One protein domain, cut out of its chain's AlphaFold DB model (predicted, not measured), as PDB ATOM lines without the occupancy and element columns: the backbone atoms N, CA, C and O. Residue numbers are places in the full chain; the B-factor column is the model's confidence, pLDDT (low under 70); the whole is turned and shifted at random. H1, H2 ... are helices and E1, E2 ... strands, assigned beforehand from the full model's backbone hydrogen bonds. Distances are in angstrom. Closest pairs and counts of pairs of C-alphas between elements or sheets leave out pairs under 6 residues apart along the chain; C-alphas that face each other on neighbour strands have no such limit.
ATOM      1  N   ALA A   6     -33.058  40.225  -4.262       96.56
ATOM      2  CA  ALA A   6     -32.099  40.774  -5.213       96.56
ATOM      3  C   ALA A   6     -30.651  40.448  -4.804       96.56
ATOM      4  O   ALA A   6     -29.879  39.964  -5.634       96.56
ATOM      5  N   ASP A   7     -30.316  40.597  -3.515       96.69
ATOM      6  CA  ASP A   7     -28.989  40.254  -2.990       96.69
ATOM      7  C   ASP A   7     -28.663  38.776  -3.205       96.69
ATOM      8  O   ASP A   7     -27.565  38.436  -3.646       96.69
ATOM      9  N   LEU A   8     -29.618  37.887  -2.917       97.88
ATOM     10  CA  LEU A   8     -29.445  36.442  -3.064       97.88
ATOM     11  C   LEU A   8     -29.248  36.037  -4.531       97.88
ATOM     12  O   LEU A   8     -28.387  35.206  -4.835       97.88
ATOM     13  N   ILE A   9     -30.010  36.635  -5.449       98.31
ATOM     14  CA  ILE A   9     -29.873  36.384  -6.888       98.31
ATOM     15  C   ILE A   9     -28.504  36.862  -7.387       98.31
ATOM     16  O   ILE A   9     -27.792  36.074  -8.014       98.31
ATOM     17  N   GLY A  10     -28.104  38.095  -7.061       98.00
ATOM     18  CA  GLY A  10     -26.817  38.659  -7.480       98.00
ATOM     19  C   GLY A  10     -25.615  37.917  -6.882       98.00
ATOM     20  O   GLY A  10     -24.620  37.665  -7.561       98.00
ATOM     21  N   GLN A  11     -25.706  37.475  -5.623       97.94
ATOM     22  CA  GLN A  11     -24.677  36.621  -5.018       97.94
ATOM     23  C   GLN A  11     -24.543  35.285  -5.748       97.94
ATOM     24  O   GLN A  11     -23.426  34.870  -6.059       97.94
ATOM     25  N   ASN A  12     -25.661  34.631  -6.073       98.31
ATOM     26  CA  ASN A  12     -25.632  33.395  -6.846       98.31
ATOM     27  C   ASN A  12     -25.057  33.634  -8.251       98.31
ATOM     28  O   ASN A  12     -24.219  32.866  -8.707       98.31
ATOM     29  N   HIS A  13     -25.410  34.740  -8.912       98.56
ATOM     30  CA  HIS A  13     -24.798  35.112 -10.187       98.56
ATOM     31  C   HIS A  13     -23.268  35.235 -10.095       98.56
ATOM     32  O   HIS A  13     -22.559  34.668 -10.927       98.56
ATOM     33  N   ARG A  14     -22.729  35.883  -9.052       98.50
ATOM     34  CA  ARG A  14     -21.273  35.942  -8.813       98.50
ATOM     35  C   ARG A  14     -20.652  34.557  -8.612       98.50
ATOM     36  O   ARG A  14     -19.580  34.287  -9.148       98.50
ATOM     37  N   LEU A  15     -21.329  33.660  -7.893       98.50
ATOM     38  CA  LEU A  15     -20.883  32.270  -7.733       98.50
ATOM     39  C   LEU A  15     -20.899  31.501  -9.063       98.50
ATOM     40  O   LEU A  15     -19.946  30.781  -9.349       98.50
ATOM     41  N   LEU A  16     -21.929  31.691  -9.892       98.50
ATOM     42  CA  LEU A  16     -22.045  31.075 -11.219       98.50
ATOM     43  C   LEU A  16     -20.937  31.554 -12.172       98.50
ATOM     44  O   LEU A  16     -20.361  30.743 -12.895       98.50
ATOM     45  N   ASN A  17     -20.587  32.844 -12.131       98.31
ATOM     46  CA  ASN A  17     -19.412  33.363 -12.839       98.31
ATOM     47  C   ASN A  17     -18.127  32.692 -12.338       98.31
ATOM     48  O   ASN A  17     -17.306  32.259 -13.141       98.31
ATOM     49  N   ARG A  18     -17.969  32.545 -11.014       98.38
ATOM     50  CA  ARG A  18     -16.772  31.933 -10.414       98.38
ATOM     51  C   ARG A  18     -16.565  30.478 -10.831       98.38
ATOM     52  O   ARG A  18     -15.424  30.065 -10.997       98.38
ATOM     53  N   ILE A  19     -17.638  29.704 -10.993       97.81
ATOM     54  CA  ILE A  19     -17.550  28.317 -11.484       97.81
ATOM     55  C   ILE A  19     -17.470  28.225 -13.018       97.81
ATOM     56  O   ILE A  19     -17.408  27.123 -13.554       97.81
ATOM     57  N   GLY A  20     -17.473  29.360 -13.727       97.56
ATOM     58  CA  GLY A  20     -17.206  29.425 -15.164       97.56
ATOM     59  C   GLY A  20     -18.366  29.007 -16.068       97.56
ATOM     60  O   GLY A  20     -18.123  28.653 -17.216       97.56
ATOM     61  N   VAL A  21     -19.615  29.034 -15.583       98.12
ATOM     62  CA  VAL A  21     -20.795  28.602 -16.372       98.12
ATOM     63  C   VAL A  21     -21.594  29.754 -16.991       98.12
ATOM     64  O   VAL A  21     -22.692  29.545 -17.514       98.12
ATOM     65  N   VAL A  22     -21.080  30.984 -16.900       98.31
ATOM     66  CA  VAL A  22     -21.732  32.198 -17.405       98.31
ATOM     67  C   VAL A  22     -20.870  32.806 -18.517       98.31
ATOM     68  O   VAL A  22     -19.839  33.410 -18.231       98.31
ATOM     69  N   PRO A  23     -21.281  32.692 -19.790       97.62
ATOM     70  CA  PRO A  23     -20.615  33.371 -20.895       97.62
ATOM     71  C   PRO A  23     -20.678  34.898 -20.753       97.62
ATOM     72  O   PRO A  23     -21.687  35.441 -20.297       97.62
ATOM     73  N   ALA A  24     -19.649  35.602 -21.232       96.25
ATOM     74  CA  ALA A  24     -19.517  37.059 -21.094       96.25
ATOM     75  C   ALA A  24     -20.732  37.846 -21.624       96.25
ATOM     76  O   ALA A  24     -21.181  38.802 -20.999       96.25
ATOM     77  N   GLN A  25     -21.323  37.412 -22.743       94.75
ATOM     78  CA  GLN A  25     -22.525  38.047 -23.294       94.75
ATOM     79  C   GLN A  25     -23.728  37.956 -22.339       94.75
ATOM     80  O   GLN A  25     -24.552  38.871 -22.280       94.75
ATOM     81  N   VAL A  26     -23.842  36.850 -21.600       96.62
ATOM     82  CA  VAL A  26     -24.920  36.627 -20.632       96.62
ATOM     83  C   VAL A  26     -24.658  37.414 -19.349       96.62
ATOM     84  O   VAL A  26     -25.599  37.990 -18.809       96.62
ATOM     85  N   ALA A  27     -23.401  37.506 -18.905       97.56
ATOM     86  CA  ALA A  27     -23.012  38.383 -17.800       97.56
ATOM     87  C   ALA A  27     -23.385  39.848 -18.094       97.56
ATOM     88  O   ALA A  27     -24.130  40.445 -17.325       97.56
ATOM     89  N   ALA A  28     -23.038  40.367 -19.277       95.62
ATOM     90  CA  ALA A  28     -23.399  41.728 -19.694       95.62
ATOM     91  C   ALA A  28     -24.922  41.965 -19.796       95.62
ATOM     92  O   ALA A  28     -25.421  43.079 -19.630       95.62
ATOM     93  N   LEU A  29     -25.714  40.930 -20.099       95.56
ATOM     94  CA  LEU A  29     -27.173  41.031 -20.007       95.56
ATOM     95  C   LEU A  29     -27.642  41.155 -18.552       95.56
ATOM     96  O   LEU A  29     -28.553  41.934 -18.282       95.56
ATOM     97  N   ILE A  30     -27.057  40.379 -17.644       97.31
ATOM     98  CA  ILE A  30     -27.417  40.387 -16.224       97.31
ATOM     99  C   ILE A  30     -27.010  41.714 -15.573       97.31
ATOM    100  O   ILE A  30     -27.822  42.297 -14.863       97.31
ATOM    101  N   GLU A  31     -25.846  42.261 -15.915       95.88
ATOM    102  CA  GLU A  31     -25.417  43.601 -15.488       95.88
ATOM    103  C   GLU A  31     -26.435  44.678 -15.901       95.88
ATOM    104  O   GLU A  31     -26.866  45.471 -15.069       95.88
ATOM    105  N   ARG A  32     -26.950  44.643 -17.140       95.25
ATOM    106  CA  ARG A  32     -28.025  45.562 -17.578       95.25
ATOM    107  C   ARG A  32     -29.329  45.413 -16.791       95.25
ATOM    108  O   ARG A  32     -30.099  46.368 -16.699       95.25
ATOM    109  N   VAL A  33     -29.624  44.221 -16.268       96.75
ATOM    110  CA  VAL A  33     -30.765  44.018 -15.362       96.75
ATOM    111  C   VAL A  33     -30.493  44.692 -14.016       96.75
ATOM    112  O   VAL A  33     -31.374  45.378 -13.496       96.75
ATOM    113  N   GLU A  34     -29.285  44.533 -13.481       95.75
ATOM    114  CA  GLU A  34     -28.854  45.128 -12.210       95.75
ATOM    115  C   GLU A  34     -28.808  46.665 -12.274       95.75
ATOM    116  O   GLU A  34     -29.316  47.334 -11.376       95.75
ATOM    117  N   GLU A  35     -28.334  47.243 -13.381       94.06
ATOM    118  CA  GLU A  35     -28.347  48.694 -13.645       94.06
ATOM    119  C   GLU A  35     -29.758  49.301 -13.646       94.06
ATOM    120  O   GLU A  35     -29.934  50.495 -13.399       94.06
ATOM    121  N   ARG A  36     -30.784  48.488 -13.918       94.06
ATOM    122  CA  ARG A  36     -32.197  48.890 -13.849       94.06
ATOM    123  C   ARG A  36     -32.833  48.585 -12.492       94.06
ATOM    124  O   ARG A  36     -34.051  48.589 -12.388       94.06
ATOM    125  N   GLY A  37     -32.040  48.308 -11.458       93.56
ATOM    126  CA  GLY A  37     -32.535  48.009 -10.111       93.56
ATOM    127  C   GLY A  37     -33.144  46.610  -9.962       93.56
ATOM    128  O   GLY A  37     -33.796  46.328  -8.958       93.56
ATOM    129  N   GLY A  38     -32.957  45.736 -10.954       96.69
ATOM    130  CA  GLY A  38     -33.318  44.327 -10.868       96.69
ATOM    131  C   GLY A  38     -32.181  43.456 -10.343       96.69
ATOM    132  O   GLY A  38     -31.124  43.929  -9.940       96.69
ATOM    133  N   ALA A  39     -32.390  42.147 -10.394       98.25
ATOM    134  CA  ALA A  39     -31.334  41.153 -10.243       98.25
ATOM    135  C   ALA A  39     -31.619  39.972 -11.168       98.25
ATOM    136  O   ALA A  39     -32.776  39.599 -11.362       98.25
ATOM    137  N   ALA A  40     -30.592  39.348 -11.735       98.25
ATOM    138  CA  ALA A  40     -30.778  38.183 -12.589       98.25
ATOM    139  C   ALA A  40     -29.665  37.156 -12.408       98.25
ATOM    140  O   ALA A  40     -28.580  37.453 -11.919       98.25
ATOM    141  N   LYS A  41     -29.946  35.916 -12.804       98.56
ATOM    142  CA  LYS A  41     -28.938  34.856 -12.873       98.56
ATOM    143  C   LYS A  41     -29.273  33.862 -13.978       98.56
ATOM    144  O   LYS A  41     -30.427  33.737 -14.392       98.56
ATOM    145  N   VAL A  42     -28.285  33.069 -14.381       98.31
ATOM    146  CA  VAL A  42     -28.532  31.866 -15.187       98.31
ATOM    147  C   VAL A  42     -29.403  30.882 -14.396       98.31
ATOM    148  O   VAL A  42     -29.189  30.655 -13.197       98.31
ATOM    149  N   SER A  43     -30.396  30.300 -15.063       97.06
ATOM    150  CA  SER A  43     -31.295  29.282 -14.523       97.06
ATOM    151  C   SER A  43     -31.098  27.966 -15.276       97.06
ATOM    152  O   SER A  43     -31.351  27.891 -16.476       97.06
ATOM    153  N   GLY A  44     -30.624  26.936 -14.570       95.50
ATOM    154  CA  GLY A  44     -30.200  25.660 -15.153       95.50
ATOM    155  C   GLY A  44     -28.679  25.487 -15.131       95.50
ATOM    156  O   GLY A  44     -28.006  26.048 -14.268       95.50
ATOM    157  N   ALA A  45     -28.155  24.696 -16.071       95.38
ATOM    158  CA  ALA A  45     -26.747  24.287 -16.104       95.38
ATOM    159  C   ALA A  45     -25.765  25.406 -16.497       95.38
ATOM    160  O   ALA A  45     -24.604  25.365 -16.101       95.38
ATOM    161  N   GLY A  46     -26.214  26.394 -17.276       95.88
ATOM    162  CA  GLY A  46     -25.321  27.367 -17.906       95.88
ATOM    163  C   GLY A  46     -24.505  26.757 -19.044       95.88
ATOM    164  O   GLY A  46     -24.973  25.862 -19.749       95.88
ATOM    165  N   THR A  47     -23.303  27.280 -19.281       97.38
ATOM    166  CA  THR A  47     -22.431  26.828 -20.373       97.38
ATOM    167  C   THR A  47     -20.963  27.045 -20.047       97.38
ATOM    168  O   THR A  47     -20.575  28.136 -19.649       97.38
ATOM    169  N   VAL A  48     -20.159  26.002 -20.272       95.50
ATOM    170  CA  VAL A  48     -18.689  26.046 -20.174       95.50
ATOM    171  C   VAL A  48     -18.050  26.391 -21.528       95.50
ATOM    172  O   VAL A  48     -17.017  27.049 -21.573       95.50
ATOM    173  N   VAL A  49     -18.669  25.976 -22.642       93.62
ATOM    174  CA  VAL A  49     -18.183  26.224 -24.012       93.62
ATOM    175  C   VAL A  49     -19.302  26.797 -24.881       93.62
ATOM    176  O   VAL A  49     -20.334  26.156 -25.068       93.62
ATOM    177  N   GLY A  50     -19.075  27.981 -25.452       93.38
ATOM    178  CA  GLY A  50     -20.043  28.704 -26.281       93.38
ATOM    179  C   GLY A  50     -20.526  30.008 -25.640       93.38
ATOM    180  O   GLY A  50     -20.114  30.372 -24.542       93.38
ATOM    181  N   ASN A  51     -21.401  30.728 -26.348       92.44
ATOM    182  CA  ASN A  51     -21.801  32.097 -25.979       92.44
ATOM    183  C   ASN A  51     -23.203  32.205 -25.353       92.44
ATOM    184  O   ASN A  51     -23.573  33.265 -24.854       92.44
ATOM    185  N   ALA A  52     -23.993  31.128 -25.373       92.12
ATOM    186  CA  ALA A  52     -25.336  31.084 -24.797       92.12
ATOM    187  C   ALA A  52     -25.325  30.302 -23.475       92.12
ATOM    188  O   ALA A  52     -24.552  29.368 -23.349       92.12
ATOM    189  N   ALA A  53     -26.193  30.643 -22.516       93.75
ATOM    190  CA  ALA A  53     -26.302  29.943 -21.222       93.75
ATOM    191  C   ALA A  53     -27.658  29.246 -21.003       93.75
ATOM    192  O   ALA A  53     -27.984  28.852 -19.884       93.75
ATOM    193  N   GLY A  54     -28.478  29.139 -22.051       93.44
ATOM    194  CA  GLY A  54     -29.876  28.738 -21.921       93.44
ATOM    195  C   GLY A  54     -30.728  29.874 -21.355       93.44
ATOM    196  O   GLY A  54     -30.816  30.940 -21.962       93.44
ATOM    197  N   LEU A  55     -31.379  29.640 -20.213       96.06
ATOM    198  CA  LEU A  55     -32.327  30.582 -19.618       96.06
ATOM    199  C   LEU A  55     -31.666  31.491 -18.579       96.06
ATOM    200  O   LEU A  55     -30.852  31.061 -17.761       96.06
ATOM    201  N   VAL A  56     -32.100  32.747 -18.558       97.06
ATOM    202  CA  VAL A  56     -31.843  33.694 -17.469       97.06
ATOM    203  C   VAL A  56     -33.158  33.924 -16.738       97.06
ATOM    204  O   VAL A  56     -34.177  34.202 -17.368       97.06
ATOM    205  N   ILE A  57     -33.137  33.808 -15.411       97.19
ATOM    206  CA  ILE A  57     -34.245  34.238 -14.558       97.19
ATOM    207  C   ILE A  57     -33.933  35.639 -14.039       97.19
ATOM    208  O   ILE A  57     -32.839  35.880 -13.526       97.19
ATOM    209  N   ALA A  58     -34.884  36.557 -14.200       97.06
ATOM    210  CA  ALA A  58     -34.754  37.947 -13.790       97.06
ATOM    211  C   ALA A  58     -35.845  38.313 -12.781       97.06
ATOM    212  O   ALA A  58     -37.020  38.000 -12.971       97.06
ATOM    213  N   TYR A  59     -35.437  39.000 -11.725       97.44
ATOM    214  CA  TYR A  59     -36.284  39.668 -10.755       97.44
ATOM    215  C   TYR A  59     -36.264  41.169 -11.060       97.44
ATOM    216  O   TYR A  59     -35.226  41.817 -10.943       97.44
ATOM    217  N   LEU A  60     -37.403  41.704 -11.498       96.12
ATOM    218  CA  LEU A  60     -37.568  43.095 -11.929       96.12
ATOM    219  C   LEU A  60     -38.796  43.704 -11.227       96.12
ATOM    220  O   LEU A  60     -39.868  43.767 -11.820       96.12
ATOM    221  N   PRO A  61     -38.696  44.113  -9.951       94.06
ATOM    222  CA  PRO A  61     -39.871  44.554  -9.198       94.06
ATOM    223  C   PRO A  61     -40.466  45.889  -9.678       94.06
ATOM    224  O   PRO A  61     -41.643  46.140  -9.439       94.06
ATOM    225  N   GLN A  62     -39.689  46.739 -10.358       92.56
ATOM    226  CA  GLN A  62     -40.143  48.050 -10.855       92.56
ATOM    227  C   GLN A  62     -40.250  48.129 -12.385       92.56
ATOM    228  O   GLN A  62     -40.645  49.163 -12.923       92.56
ATOM    229  N   HIS A  63     -39.895  47.061 -13.107       92.62
ATOM    230  CA  HIS A  63     -39.776  47.082 -14.564       92.62
ATOM    231  C   HIS A  63     -40.211  45.764 -15.202       92.62
ATOM    232  O   HIS A  63     -40.329  44.734 -14.552       92.62
ATOM    233  N   THR A  64     -40.393  45.780 -16.519       91.31
ATOM    234  CA  THR A  64     -40.554  44.566 -17.326       91.31
ATOM    235  C   THR A  64     -39.348  44.398 -18.255       91.31
ATOM    236  O   THR A  64     -38.641  45.378 -18.526       91.31
ATOM    237  N   PRO A  65     -39.100  43.194 -18.809       91.19
ATOM    238  CA  PRO A  65     -38.000  42.987 -19.753       91.19
ATOM    239  C   PRO A  65     -38.063  43.872 -21.010       91.19
ATOM    240  O   PRO A  65     -37.041  44.081 -21.661       91.19
ATOM    241  N   ALA A  66     -39.229  44.448 -21.331       89.75
ATOM    242  CA  ALA A  66     -39.369  45.435 -22.402       89.75
ATOM    243  C   ALA A  66     -38.480  46.678 -22.190       89.75
ATOM    244  O   ALA A  66     -38.022  47.274 -23.160       89.75
ATOM    245  N   ALA A  67     -38.169  47.034 -20.938       89.88
ATOM    246  CA  ALA A  67     -37.315  48.174 -20.607       89.88
ATOM    247  C   ALA A  67     -35.812  47.925 -20.850       89.88
ATOM    248  O   ALA A  67     -35.024  48.873 -20.780       89.88
ATOM    249  N   LEU A  68     -35.407  46.677 -21.119       89.56
ATOM    250  CA  LEU A  68     -34.004  46.254 -21.227       89.56
ATOM    251  C   LEU A  68     -33.441  46.322 -22.655       89.56
ATOM    252  O   LEU A  68     -32.275  45.983 -22.859       89.56
TER     253      LEU A  68
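AT A GLANCE: This is residues 6 to 68 of the 90 residues of the protein "Mevalonate kinase" of Oceanospirillaceae bacterium (UniProt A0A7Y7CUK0). A two-stranded antiparallel hairpin, E1 and E2, has two helices, H1 and H2, packed mainly on E1 and running opposite ways; short H3 lies near the far end of H2. The 63 printed residues hold three named helices and two named strands, in the order H1 H2 E1 E2 H3, class mixed. The whole is compact, radius of gyration of the C-alphas 10.9 A, spanning 33 by 22 by 17 A.

HOW THE PARTS SIT: E1, residues 39 to 43, and E2, residues 55 to 59, form a hairpin at 154 degrees, with N 41 and O 57 within hydrogen-bond range at 3.0 A. H1, residues 6 to 18, comes closest to E1 at the C-alphas of His 13 and Lys 41, 4.9 A. H2, residues 24 to 34, comes closest to E1 at the C-alphas of Ile 30 and Ala 40, 5.4 A. H1 and H2 are close but not clearly touching, closest C-alphas Asn 17 and Ala 27 at 7.9 A, at a shallow tilt of 14 degrees, opposite ways. H3, residues 65 to 68, is close to but not clearly touching H2, closest C-alphas Leu 68 and Arg 32 at 7.0 A, and apart from H1. In H1 and H2 every O i to N i+4 pair is within hydrogen-bond range; H3 is too short for one.

IN THESE COORDINATES: H1 begins at C-alpha 6 (-32.099, 40.774, -5.213) and is 18.4 A long; H2 is 15.2 A, E1 12.6 A, E2 13.3 A. H3 ends at C-alpha 68 (-34.004, 46.254, -21.227).

THE WHOLE: The farthest C-alphas, Val 49 and Gln 62, are 33.6 A apart. The printed part has no cut, the link E1 to E2 is long, and no printed residue is under 70 in pLDDT.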